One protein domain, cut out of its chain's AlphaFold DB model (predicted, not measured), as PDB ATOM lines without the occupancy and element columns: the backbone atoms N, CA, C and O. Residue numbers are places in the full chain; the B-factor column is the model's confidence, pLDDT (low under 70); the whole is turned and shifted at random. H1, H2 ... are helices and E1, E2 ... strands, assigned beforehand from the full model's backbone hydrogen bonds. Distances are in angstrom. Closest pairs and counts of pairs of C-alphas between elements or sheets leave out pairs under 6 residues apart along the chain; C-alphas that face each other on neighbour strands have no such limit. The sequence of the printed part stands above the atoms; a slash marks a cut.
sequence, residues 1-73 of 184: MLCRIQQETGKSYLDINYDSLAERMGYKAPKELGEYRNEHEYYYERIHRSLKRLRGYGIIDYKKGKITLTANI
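Overview. This is residues 1 to 73 of the 184 residues of an uncharacterized protein of Nitrospirae bacterium (UniProt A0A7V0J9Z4). A small antiparallel sheet, order E1 E3 E2, has H1 and long H3 over one face, in two layers; H3 reaches beyond the sheet to H2 and the far loop, residues 25 to 38. The 73 printed residues include H1 E1 H2 H3 E2 E3, class mixed. The whole is only just compact, close to loose, radius of gyration of the C-alphas 13.1 A, spans 40 by 25 by 17 A.

Along the chain. Strands are E1, residues 13 to 15, 6.8 A; E2, 60 to 63, 9.7 A; E3, 66 to 69, 10.1 A. Helices are H1, 2 to 9, 10.5 A, from C-alpha 2 (141.020, 139.727, 117.686); H2, 18 to 24, 9.8 A; H3, 39 to 56, 25.7 A, to C-alpha 56 (130.559, 128.729, 123.546).

Arrangement. Within hydrogen-bond range are N 14 and O 67, 2.8 A, between E1 and E3, and N 68 and O 61, 2.8 A, in hairpin E2 and E3. H3 is over E2, only just along it at 28 degrees on the local plane; closest C-alphas Arg 55 and Asp 61, 5.8 A. H1, same face, runs across E1, 88 degrees on the local plane. H2 touches residues 40 to 47 of H3, about perpendicular, 87 degrees; closest C-alphas Tyr 18 and Tyr 44, 5.5 A. E1, H2 H3, E2 form a split strand-helix-strand unit, E3 between its strands, crossover right-handed. In H1, H2 and H3 every O i to N i+4 pair is within hydrogen-bond range.

Size, cuts and confidence. The printed part has no cut. The H2 to H3 link is long. Residues 69 to 73 are among those under pLDDT 70.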
ATOM      1  N   MET A   1     139.791 140.354 113.382       67.81
ATOM      2  CA  MET A   1     140.080 141.453 114.335       67.81
ATOM      3  C   MET A   1     140.855 140.978 115.560       67.81
ATOM      4  O   MET A   1     142.021 141.318 115.633       67.81
ATOM      5  N   LEU A   2     140.289 140.181 116.482       71.81
ATOM      6  CA  LEU A   2     141.020 139.727 117.686       71.81
ATOM      7  C   LEU A   2     142.350 139.026 117.352       71.81
ATOM      8  O   LEU A   2     143.368 139.359 117.946       71.81
ATOM      9  N   CYS A   3     142.375 138.159 116.333       67.88
ATOM     10  CA  CYS A   3     143.614 137.528 115.856       67.88
ATOM     11  C   CYS A   3     144.638 138.537 115.310       67.88
ATOM     12  O   CYS A   3     145.832 138.359 115.499       67.88
ATOM     13  N   ARG A   4     144.181 139.621 114.671       68.75
ATOM     14  CA  ARG A   4     145.053 140.687 114.156       68.75
ATOM     15  C   ARG A   4     145.641 141.516 115.295       68.75
ATOM     16  O   ARG A   4     146.837 141.750 115.303       68.75
ATOM     17  N   ILE A   5     144.832 141.876 116.296       68.88
ATOM     18  CA  ILE A   5     145.331 142.552 117.506       68.88
ATOM     19  C   ILE A   5     146.355 141.651 118.211       68.88
ATOM     20  O   ILE A   5     147.378 142.133 118.683       68.88
ATOM     21  N   GLN A   6     146.123 140.336 118.240       69.50
ATOM     22  CA  GLN A   6     147.091 139.377 118.765       69.50
ATOM     23  C   GLN A   6     148.408 139.381 117.972       69.50
ATOM     24  O   GLN A   6     149.475 139.439 118.574       69.50
ATOM     25  N   GLN A   7     148.344 139.357 116.638       67.94
ATOM     26  CA  GLN A   7     149.521 139.427 115.765       67.94
ATOM     27  C   GLN A   7     150.292 140.743 115.936       67.94
ATOM     28  O   GLN A   7     151.513 140.721 116.037       67.94
ATOM     29  N   GLU A   8     149.588 141.874 116.020       73.31
ATOM     30  CA  GLU A   8     150.178 143.206 116.215       73.31
ATOM     31  C   GLU A   8     150.829 143.355 117.599       73.31
ATOM     32  O   GLU A   8     151.853 144.017 117.738       73.31
ATOM     33  N   THR A   9     150.246 142.745 118.635       70.69
ATOM     34  CA  THR A   9     150.735 142.866 120.022       70.69
ATOM     35  C   THR A   9     151.712 141.764 120.429       70.69
ATOM     36  O   THR A   9     152.386 141.908 121.448       70.69
ATOM     37  N   GLY A  10     151.767 140.651 119.691       66.38
ATOM     38  CA  GLY A  10     152.573 139.468 120.010       66.38
ATOM     39  C   GLY A  10     152.166 138.737 121.297       66.38
ATOM     40  O   GLY A  10     152.844 137.798 121.713       66.38
ATOM     41  N   LYS A  11     151.081 139.150 121.964       72.75
ATOM     42  CA  LYS A  11     150.655 138.589 123.253       72.75
ATOM     43  C   LYS A  11     149.764 137.367 123.050       72.75
ATOM     44  O   LYS A  11     148.935 137.325 122.152       72.75
ATOM     45  N   SER A  12     149.871 136.374 123.929       66.62
ATOM     46  CA  SER A  12     148.959 135.216 123.946       66.62
ATOM     47  C   SER A  12     147.570 135.544 124.512       66.62
ATOM     48  O   SER A  12     146.632 134.768 124.333       66.62
ATOM     49  N   TYR A  13     147.430 136.695 125.173       70.06
ATOM     50  CA  TYR A  13     146.193 137.176 125.774       70.06
ATOM     51  C   TYR A  13     145.974 138.663 125.488       70.06
ATOM     52  O   TYR A  13     146.919 139.423 125.275       70.06
ATOM     53  N   LEU A  14     144.708 139.069 125.515       76.12
ATOM     54  CA  LEU A  14     144.248 140.428 125.256       76.12
ATOM     55  C   LEU A  14     143.431 140.919 126.451       76.12
ATOM     56  O   LEU A  14     142.430 140.292 126.809       76.12
ATOM     57  N   ASP A  15     143.846 142.042 127.032       79.25
ATOM     58  CA  ASP A  15     143.027 142.791 127.983       79.25
ATOM     59  C   ASP A  15     142.038 143.662 127.196       79.25
ATOM     60  O   ASP A  15     142.414 144.384 126.269       79.25
ATOM     61  N   ILE A  16     140.754 143.554 127.524       79.12
ATOM     62  CA  ILE A  16     139.674 144.221 126.802       79.12
ATOM     63  C   ILE A  16     139.364 145.557 127.463       79.12
ATOM     64  O   ILE A  16     138.830 145.604 128.572       79.12
ATOM     65  N   ASN A  17     139.570 146.630 126.708       85.94
ATOM     66  CA  ASN A  17     138.807 147.857 126.883       85.94
ATOM     67  C   ASN A  17     137.587 147.796 125.947       85.94
ATOM     68  O   ASN A  17     137.750 147.771 124.727       85.94
ATOM     69  N   TYR A  18     136.378 147.709 126.514       84.00
ATOM     70  CA  TYR A  18     135.146 147.530 125.738       84.00
ATOM     71  C   TYR A  18     134.834 148.739 124.857       84.00
ATOM     72  O   TYR A  18     134.398 148.548 123.726       84.00
ATOM     73  N   ASP A  19     135.134 149.950 125.321       85.31
ATOM     74  CA  ASP A  19     134.879 151.182 124.571       85.31
ATOM     75  C   ASP A  19     135.820 151.275 123.368       85.31
ATOM     76  O   ASP A  19     135.380 151.400 122.227       85.31
ATOM     77  N   SER A  20     137.124 151.085 123.597       84.75
ATOM     78  CA  SER A  20     138.118 151.086 122.516       84.75
ATOM     79  C   SER A  20     137.892 149.947 121.519       84.75
ATOM     80  O   SER A  20     138.141 150.094 120.321       84.75
ATOM     81  N   LEU A  21     137.431 148.786 121.996       82.94
ATOM     82  CA  LEU A  21     137.093 147.667 121.123       82.94
ATOM     83  C   LEU A  21     135.834 147.969 120.303       82.94
ATOM     84  O   LEU A  21     135.814 147.650 119.116       82.94
ATOM     85  N   ALA A  22     134.818 148.603 120.895       85.00
ATOM     86  CA  ALA A  22     133.609 149.018 120.191       85.00
ATOM     87  C   ALA A  22     133.923 150.020 119.077       85.00
ATOM     88  O   ALA A  22     133.495 149.815 117.940       85.00
ATOM     89  N   GLU A  23     134.740 151.029 119.376       84.44
ATOM     90  CA  GLU A  23     135.182 152.031 118.410       84.44
ATOM     91  C   GLU A  23     135.942 151.389 117.243       84.44
ATOM     92  O   GLU A  23     135.601 151.602 116.079       84.44
ATOM     93  N   ARG A  24     136.912 150.510 117.534       78.19
ATOM     94  CA  ARG A  24     137.646 149.778 116.490       78.19
ATOM     95  C   ARG A  24     136.758 148.826 115.679       78.19
ATOM     96  O   ARG A  24     137.093 148.515 114.540       78.19
ATOM     97  N   MET A  25     135.658 148.331 116.251       76.56
ATOM     98  CA  MET A  25     134.646 147.539 115.537       76.56
ATOM     99  C   MET A  25     133.672 148.405 114.723       76.56
ATOM    100  O   MET A  25     132.832 147.857 114.012       76.56
ATOM    101  N   GLY A  26     133.764 149.735 114.822       79.75
ATOM    102  CA  GLY A  26     132.842 150.665 114.177       79.75
ATOM    103  C   GLY A  26     131.454 150.695 114.817       79.75
ATOM    104  O   GLY A  26     130.503 151.159 114.186       79.75
ATOM    105  N   TYR A  27     131.304 150.198 116.050       81.75
ATOM    106  CA  TYR A  27     130.050 150.329 116.780       81.75
ATOM    107  C   TYR A  27     129.858 151.771 117.235       81.75
ATOM    108  O   TYR A  27     130.756 152.386 117.799       81.75
ATOM    109  N   LYS A  28     128.649 152.288 117.015       84.62
ATOM    110  CA  LYS A  28     128.198 153.568 117.557       84.62
ATOM    111  C   LYS A  28     127.011 153.308 118.462       84.62
ATOM    112  O   LYS A  28     126.074 152.614 118.050       84.62
ATOM    113  N   ALA A  29     127.061 153.833 119.679       84.06
ATOM    114  CA  ALA A  29     125.900 153.837 120.547       84.06
ATOM    115  C   ALA A  29     124.761 154.642 119.887       84.06
ATOM    116  O   ALA A  29     125.014 155.664 119.237       84.06
ATOM    117  N   PRO A  30     123.507 154.176 119.986       84.06
ATOM    118  CA  PRO A  30     122.358 154.962 119.557       84.06
ATOM    119  C   PRO A  30     122.228 156.224 120.420       84.06
ATOM    120  O   PRO A  30     122.563 156.207 121.602       84.06
ATOM    121  N   LYS A  31     121.701 157.311 119.834       79.75
ATOM    122  CA  LYS A  31     121.443 158.571 120.562       79.75
ATOM    123  C   LYS A  31     120.493 158.371 121.747       79.75
ATOM    124  O   LYS A  31     120.615 159.057 122.753       79.75
ATOM    125  N   GLU A  32     119.568 157.426 121.614       84.44
ATOM    126  CA  GLU A  32     118.689 156.972 122.684       84.44
ATOM    127  C   GLU A  32     119.173 155.608 123.170       84.44
ATOM    128  O   GLU A  32     119.062 154.599 122.472       84.44
ATOM    129  N   LEU A  33     119.737 155.588 124.375       79.81
ATOM    130  CA  LEU A  33     120.290 154.387 124.995       79.81
ATOM    131  C   LEU A  33     119.212 153.458 125.578       79.81
ATOM    132  O   LEU A  33     119.528 152.338 125.964       79.81
ATOM    133  N   GLY A  34     117.943 153.871 125.622       84.38
ATOM    134  CA  GLY A  34     116.851 153.050 126.151       84.38
ATOM    135  C   GLY A  34     117.120 152.586 127.587       84.38
ATOM    136  O   GLY A  34     117.213 153.406 128.494       84.38
ATOM    137  N   GLU A  35     117.248 151.270 127.782       82.75
ATOM    138  CA  GLU A  35     117.473 150.629 129.090       82.75
ATOM    139  C   GLU A  35     118.924 150.722 129.604       82.75
ATOM    140  O   GLU A  35     119.190 150.378 130.756       82.75
ATOM    141  N   TYR A  36     119.877 151.163 128.775       85.44
ATOM    142  CA  TYR A  36     121.291 151.244 129.155       85.44
ATOM    143  C   TYR A  36     121.602 152.556 129.885       85.44
ATOM    144  O   TYR A  36     121.194 153.631 129.445       85.44
ATOM    145  N   ARG A  37     122.378 152.497 130.978       82.25
ATOM    146  CA  ARG A  37     122.696 153.681 131.800       82.25
ATOM    147  C   ARG A  37     123.671 154.631 131.116       82.25
ATOM    148  O   ARG A  37     123.646 155.829 131.381       82.25
ATOM    149  N   ASN A  38     124.575 154.098 130.296       86.62
ATOM    150  CA  ASN A  38     125.574 154.859 129.551       86.62
ATOM    151  C   ASN A  38     126.097 154.059 128.341       86.62
ATOM    152  O   ASN A  38     125.813 152.869 128.187       86.62
ATOM    153  N   GLU A  39     126.881 154.719 127.483       86.81
ATOM    154  CA  GLU A  39     127.484 154.086 126.302       86.81
ATOM    155  C   GLU A  39     128.418 152.925 126.663       86.81
ATOM    156  O   GLU A  39     128.434 151.910 125.969       86.81
ATOM    157  N   HIS A  40     129.148 153.036 127.777       87.12
ATOM    158  CA  HIS A  40     130.052 151.987 128.240       87.12
ATOM    159  C   HIS A  40     129.306 150.678 128.530       87.12
ATOM    160  O   HIS A  40     129.717 149.608 128.086       87.12
ATOM    161  N   GLU A  41     128.170 150.749 129.226       85.94
ATOM    162  CA  GLU A  41     127.320 149.593 129.522       85.94
ATOM    163  C   GLU A  41     126.724 148.990 128.243       85.94
ATOM    164  O   GLU A  41     126.696 147.767 128.089       85.94
ATOM    165  N   TYR A  42     126.333 149.834 127.285       88.12
ATOM    166  CA  TYR A  42     125.881 149.392 125.966       88.12
ATOM    167  C   TYR A  42     126.968 148.601 125.218       88.12
ATOM    168  O   TYR A  42     126.722 147.489 124.732       88.12
ATOM    169  N   TYR A  43     128.182 149.153 125.135       88.38
ATOM    170  CA  TYR A  43     129.314 148.502 124.477       88.38
ATOM    171  C   TYR A  43     129.722 147.222 125.203       88.38
ATOM    172  O   TYR A  43     129.913 146.189 124.550       88.38
ATOM    173  N   TYR A  44     129.781 147.261 126.537       87.56
ATOM    174  CA  TYR A  44     130.044 146.101 127.376       87.56
ATOM    175  C   TYR A  44     129.066 144.973 127.060       87.56
ATOM    176  O   TYR A  44     129.508 143.897 126.670       87.56
ATOM    177  N   GLU A  45     127.754 145.203 127.141       86.25
ATOM    178  CA  GLU A  45     126.746 144.162 126.914       86.25
ATOM    179  C   GLU A  45     126.836 143.567 125.504       86.25
ATOM    180  O   GLU A  45     126.809 142.345 125.314       86.25
ATOM    181  N   ARG A  46     126.999 144.420 124.491       84.50
ATOM    182  CA  ARG A  46     127.041 143.989 123.089       84.50
ATOM    183  C   ARG A  46     128.287 143.157 122.775       84.50
ATOM    184  O   ARG A  46     128.201 142.111 122.116       84.50
ATOM    185  N   ILE A  47     129.441 143.585 123.276       86.69
ATOM    186  CA  ILE A  47     130.708 142.872 123.106       86.69
ATOM    187  C   ILE A  47     130.727 141.617 123.980       86.69
ATOM    188  O   ILE A  47     131.060 140.541 123.486       86.69
ATOM    189  N   HIS A  48     130.305 141.705 125.241       85.62
ATOM    190  CA  HIS A  48     130.244 140.584 126.177       85.62
ATOM    191  C   HIS A  48     129.404 139.432 125.620       85.62
ATOM    192  O   HIS A  48     129.853 138.283 125.624       85.62
ATOM    193  N   ARG A  49     128.222 139.719 125.056       84.94
ATOM    194  CA  ARG A  49     127.378 138.708 124.390       84.94
ATOM    195  C   ARG A  49     128.102 138.028 123.232       84.94
ATOM    196  O   ARG A  49     128.048 136.803 123.113       84.94
ATOM    197  N   SER A  50     128.803 138.802 122.405       83.94
ATOM    198  CA  SER A  50     129.600 138.274 121.292       83.94
ATOM    199  C   SER A  50     130.724 137.361 121.789       83.94
ATOM    200  O   SER A  50     130.872 136.241 121.306       83.94
ATOM    201  N   LEU A  51     131.463 137.781 122.817       84.44
ATOM    202  CA  LEU A  51     132.546 136.996 123.415       84.44
ATOM    203  C   LEU A  51     132.036 135.722 124.089       84.44
ATOM    204  O   LEU A  51     132.640 134.663 123.942       84.44
ATOM    205  N   LYS A  52     130.889 135.781 124.773       84.75
ATOM    206  CA  LYS A  52     130.253 134.603 125.374       84.75
ATOM    207  C   LYS A  52     129.874 133.567 124.312       84.75
ATOM    208  O   LYS A  52     130.072 132.377 124.542       84.75
ATOM    209  N   ARG A  53     129.389 134.005 123.143       82.44
ATOM    210  CA  ARG A  53     129.132 133.112 121.997       82.44
ATOM    211  C   ARG A  53     130.422 132.492 121.468       82.44
ATOM    212  O   ARG A  53     130.482 131.278 121.330       82.44
ATOM    213  N   LEU A  54     131.463 133.295 121.241       80.31
ATOM    214  CA  LEU A  54     132.771 132.796 120.791       80.31
ATOM    215  C   LEU A  54     133.369 131.780 121.775       80.31
ATOM    216  O   LEU A  54     133.911 130.762 121.351       80.31
ATOM    217  N   ARG A  55     133.210 132.012 123.082       80.50
ATOM    218  CA  ARG A  55     133.576 131.046 124.125       80.50
ATOM    219  C   ARG A  55     132.752 129.764 124.019       80.50
ATOM    220  O   ARG A  55     133.312 128.681 124.124       80.50
ATOM    221  N   GLY A  56     131.444 129.876 123.779       75.12
ATOM    222  CA  GLY A  56     130.559 128.729 123.546       75.12
ATOM    223  C   GLY A  56     130.983 127.865 122.353       75.12
ATOM    224  O   GLY A  56     130.848 126.650 122.412       75.12
ATOM    225  N   TYR A  57     131.567 128.471 121.316       74.12
ATOM    226  CA  TYR A  57     132.139 127.762 120.166       74.12
ATOM    227  C   TYR A  57     133.562 127.221 120.399       74.12
ATOM    228  O   TYR A  57     134.173 126.696 119.474       74.12
ATOM    229  N   GLY A  58     134.127 127.379 121.601       68.88
ATOM    230  CA  GLY A  58     135.504 126.972 121.903       68.88
ATOM    231  C   GLY A  58     136.575 127.842 121.235       68.88
ATOM    232  O   GLY A  58     137.753 127.491 121.270       68.88
ATOM    233  N   ILE A  59     136.186 128.982 120.649       72.94
ATOM    234  CA  ILE A  59     137.092 129.856 119.891       72.94
ATOM    235  C   ILE A  59     138.033 130.623 120.821       72.94
ATOM    236  O   ILE A  59     139.195 130.880 120.508       72.94
ATOM    237  N   ILE A  60     137.524 130.999 121.986       78.56
ATOM    238  CA  ILE A  60     138.263 131.784 122.966       78.56
ATOM    239  C   ILE A  60     138.047 131.218 124.363       78.56
ATOM    240  O   ILE A  60     136.956 130.736 124.674       78.56
ATOM    241  N   ASP A  61     139.042 131.369 125.231       80.00
ATOM    242  CA  ASP A  61     138.788 131.443 126.665       80.00
ATOM    243  C   ASP A  61     138.573 132.910 127.040       80.00
ATOM    244  O   ASP A  61     139.369 133.786 126.700       80.00
ATOM    245  N   TYR A  62     137.461 133.189 127.711       78.94
ATOM    246  CA  TYR A  62     137.074 134.539 128.096       78.94
ATOM    247  C   TYR A  62     136.678 134.566 129.568       78.94
ATOM    248  O   TYR A  62     135.698 133.931 129.979       78.94
ATOM    249  N   LYS A  63     137.432 135.339 130.353       77.31
ATOM    250  CA  LYS A  63     137.188 135.583 131.778       77.31
ATOM    251  C   LYS A  63     137.331 137.071 132.061       77.31
ATOM    252  O   LYS A  63     138.419 137.609 131.915       77.31
ATOM    253  N   LYS A  64     136.228 137.717 132.467       69.56
ATOM    254  CA  LYS A  64     136.158 139.099 132.992       69.56
ATOM    255  C   LYS A  64     137.193 140.061 132.379       69.56
ATOM    256  O   LYS A  64     138.138 140.464 133.044       69.56
ATOM    257  N   GLY A  65     137.012 140.422 131.108       70.31
ATOM    258  CA  GLY A  65     137.876 141.406 130.441       70.31
ATOM    259  C   GLY A  65     139.211 140.865 129.923       70.31
ATOM    260  O   GLY A  65     139.963 141.632 129.347       70.31
ATOM    261  N   LYS A  66     139.489 139.565 130.051       77.31
ATOM    262  CA  LYS A  66     140.665 138.916 129.464       77.31
ATOM    263  C   LYS A  66     140.246 137.855 128.447       77.31
ATOM    264  O   LYS A  66     139.407 137.005 128.759       77.31
ATOM    265  N   ILE A  67     140.823 137.913 127.246       73.69
ATOM    266  CA  ILE A  67     140.615 136.939 126.163       73.69
ATOM    267  C   ILE A  67     141.921 136.205 125.896       73.69
ATOM    268  O   ILE A  67     142.941 136.838 125.635       73.69
ATOM    269  N   THR A  68     141.861 134.881 125.863       75.44
ATOM    270  CA  THR A  68     142.914 134.028 125.313       75.44
ATOM    271  C   THR A  68     142.354 133.350 124.069       75.44
ATOM    272  O   THR A  68     141.295 132.725 124.124       75.44
ATOM    273  N   LEU A  69     143.031 133.493 122.929       67.94
ATOM    274  CA  LEU A  69     142.632 132.813 121.698       67.94
ATOM    275  C   LEU A  69     143.046 131.340 121.792       67.94
ATOM    276  O   LEU A  69     144.214 131.031 122.033       67.94
ATOM    277  N   THR A  70     142.091 130.422 121.639       63.47
ATOM    278  CA  THR A  70     142.379 128.989 121.717       63.47
ATOM    279  C   THR A  70     143.026 128.557 120.403       63.47
ATOM    280  O   THR A  70     142.371 128.538 119.366       63.47
ATOM    281  N   ALA A  71     144.304 128.173 120.419       52.44
ATOM    282  CA  ALA A  71     145.034 127.765 119.210       52.44
ATOM    283  C   ALA A  71     144.459 126.508 118.502       52.44
ATOM    284  O   ALA A  71     144.835 126.209 117.374       52.44
ATOM    285  N   ASN A  72     143.530 125.782 119.138       48.09
ATOM    286  CA  ASN A  72     143.120 124.423 118.758       48.09
ATOM    287  C   ASN A  72     141.793 124.300 117.982       48.09
ATOM    288  O   ASN A  72     141.274 123.197 117.854       48.09
ATOM    289  N   ILE A  73     141.215 125.376 117.445       49.91
ATOM    290  CA  ILE A  73     139.864 125.294 116.839       49.91
ATOM    291  C   ILE A  73     139.868 124.601 115.464       49.91
ATOM    292  O   ILE A  73     138.828 124.162 114.986       49.91
TER     293      ILE A  73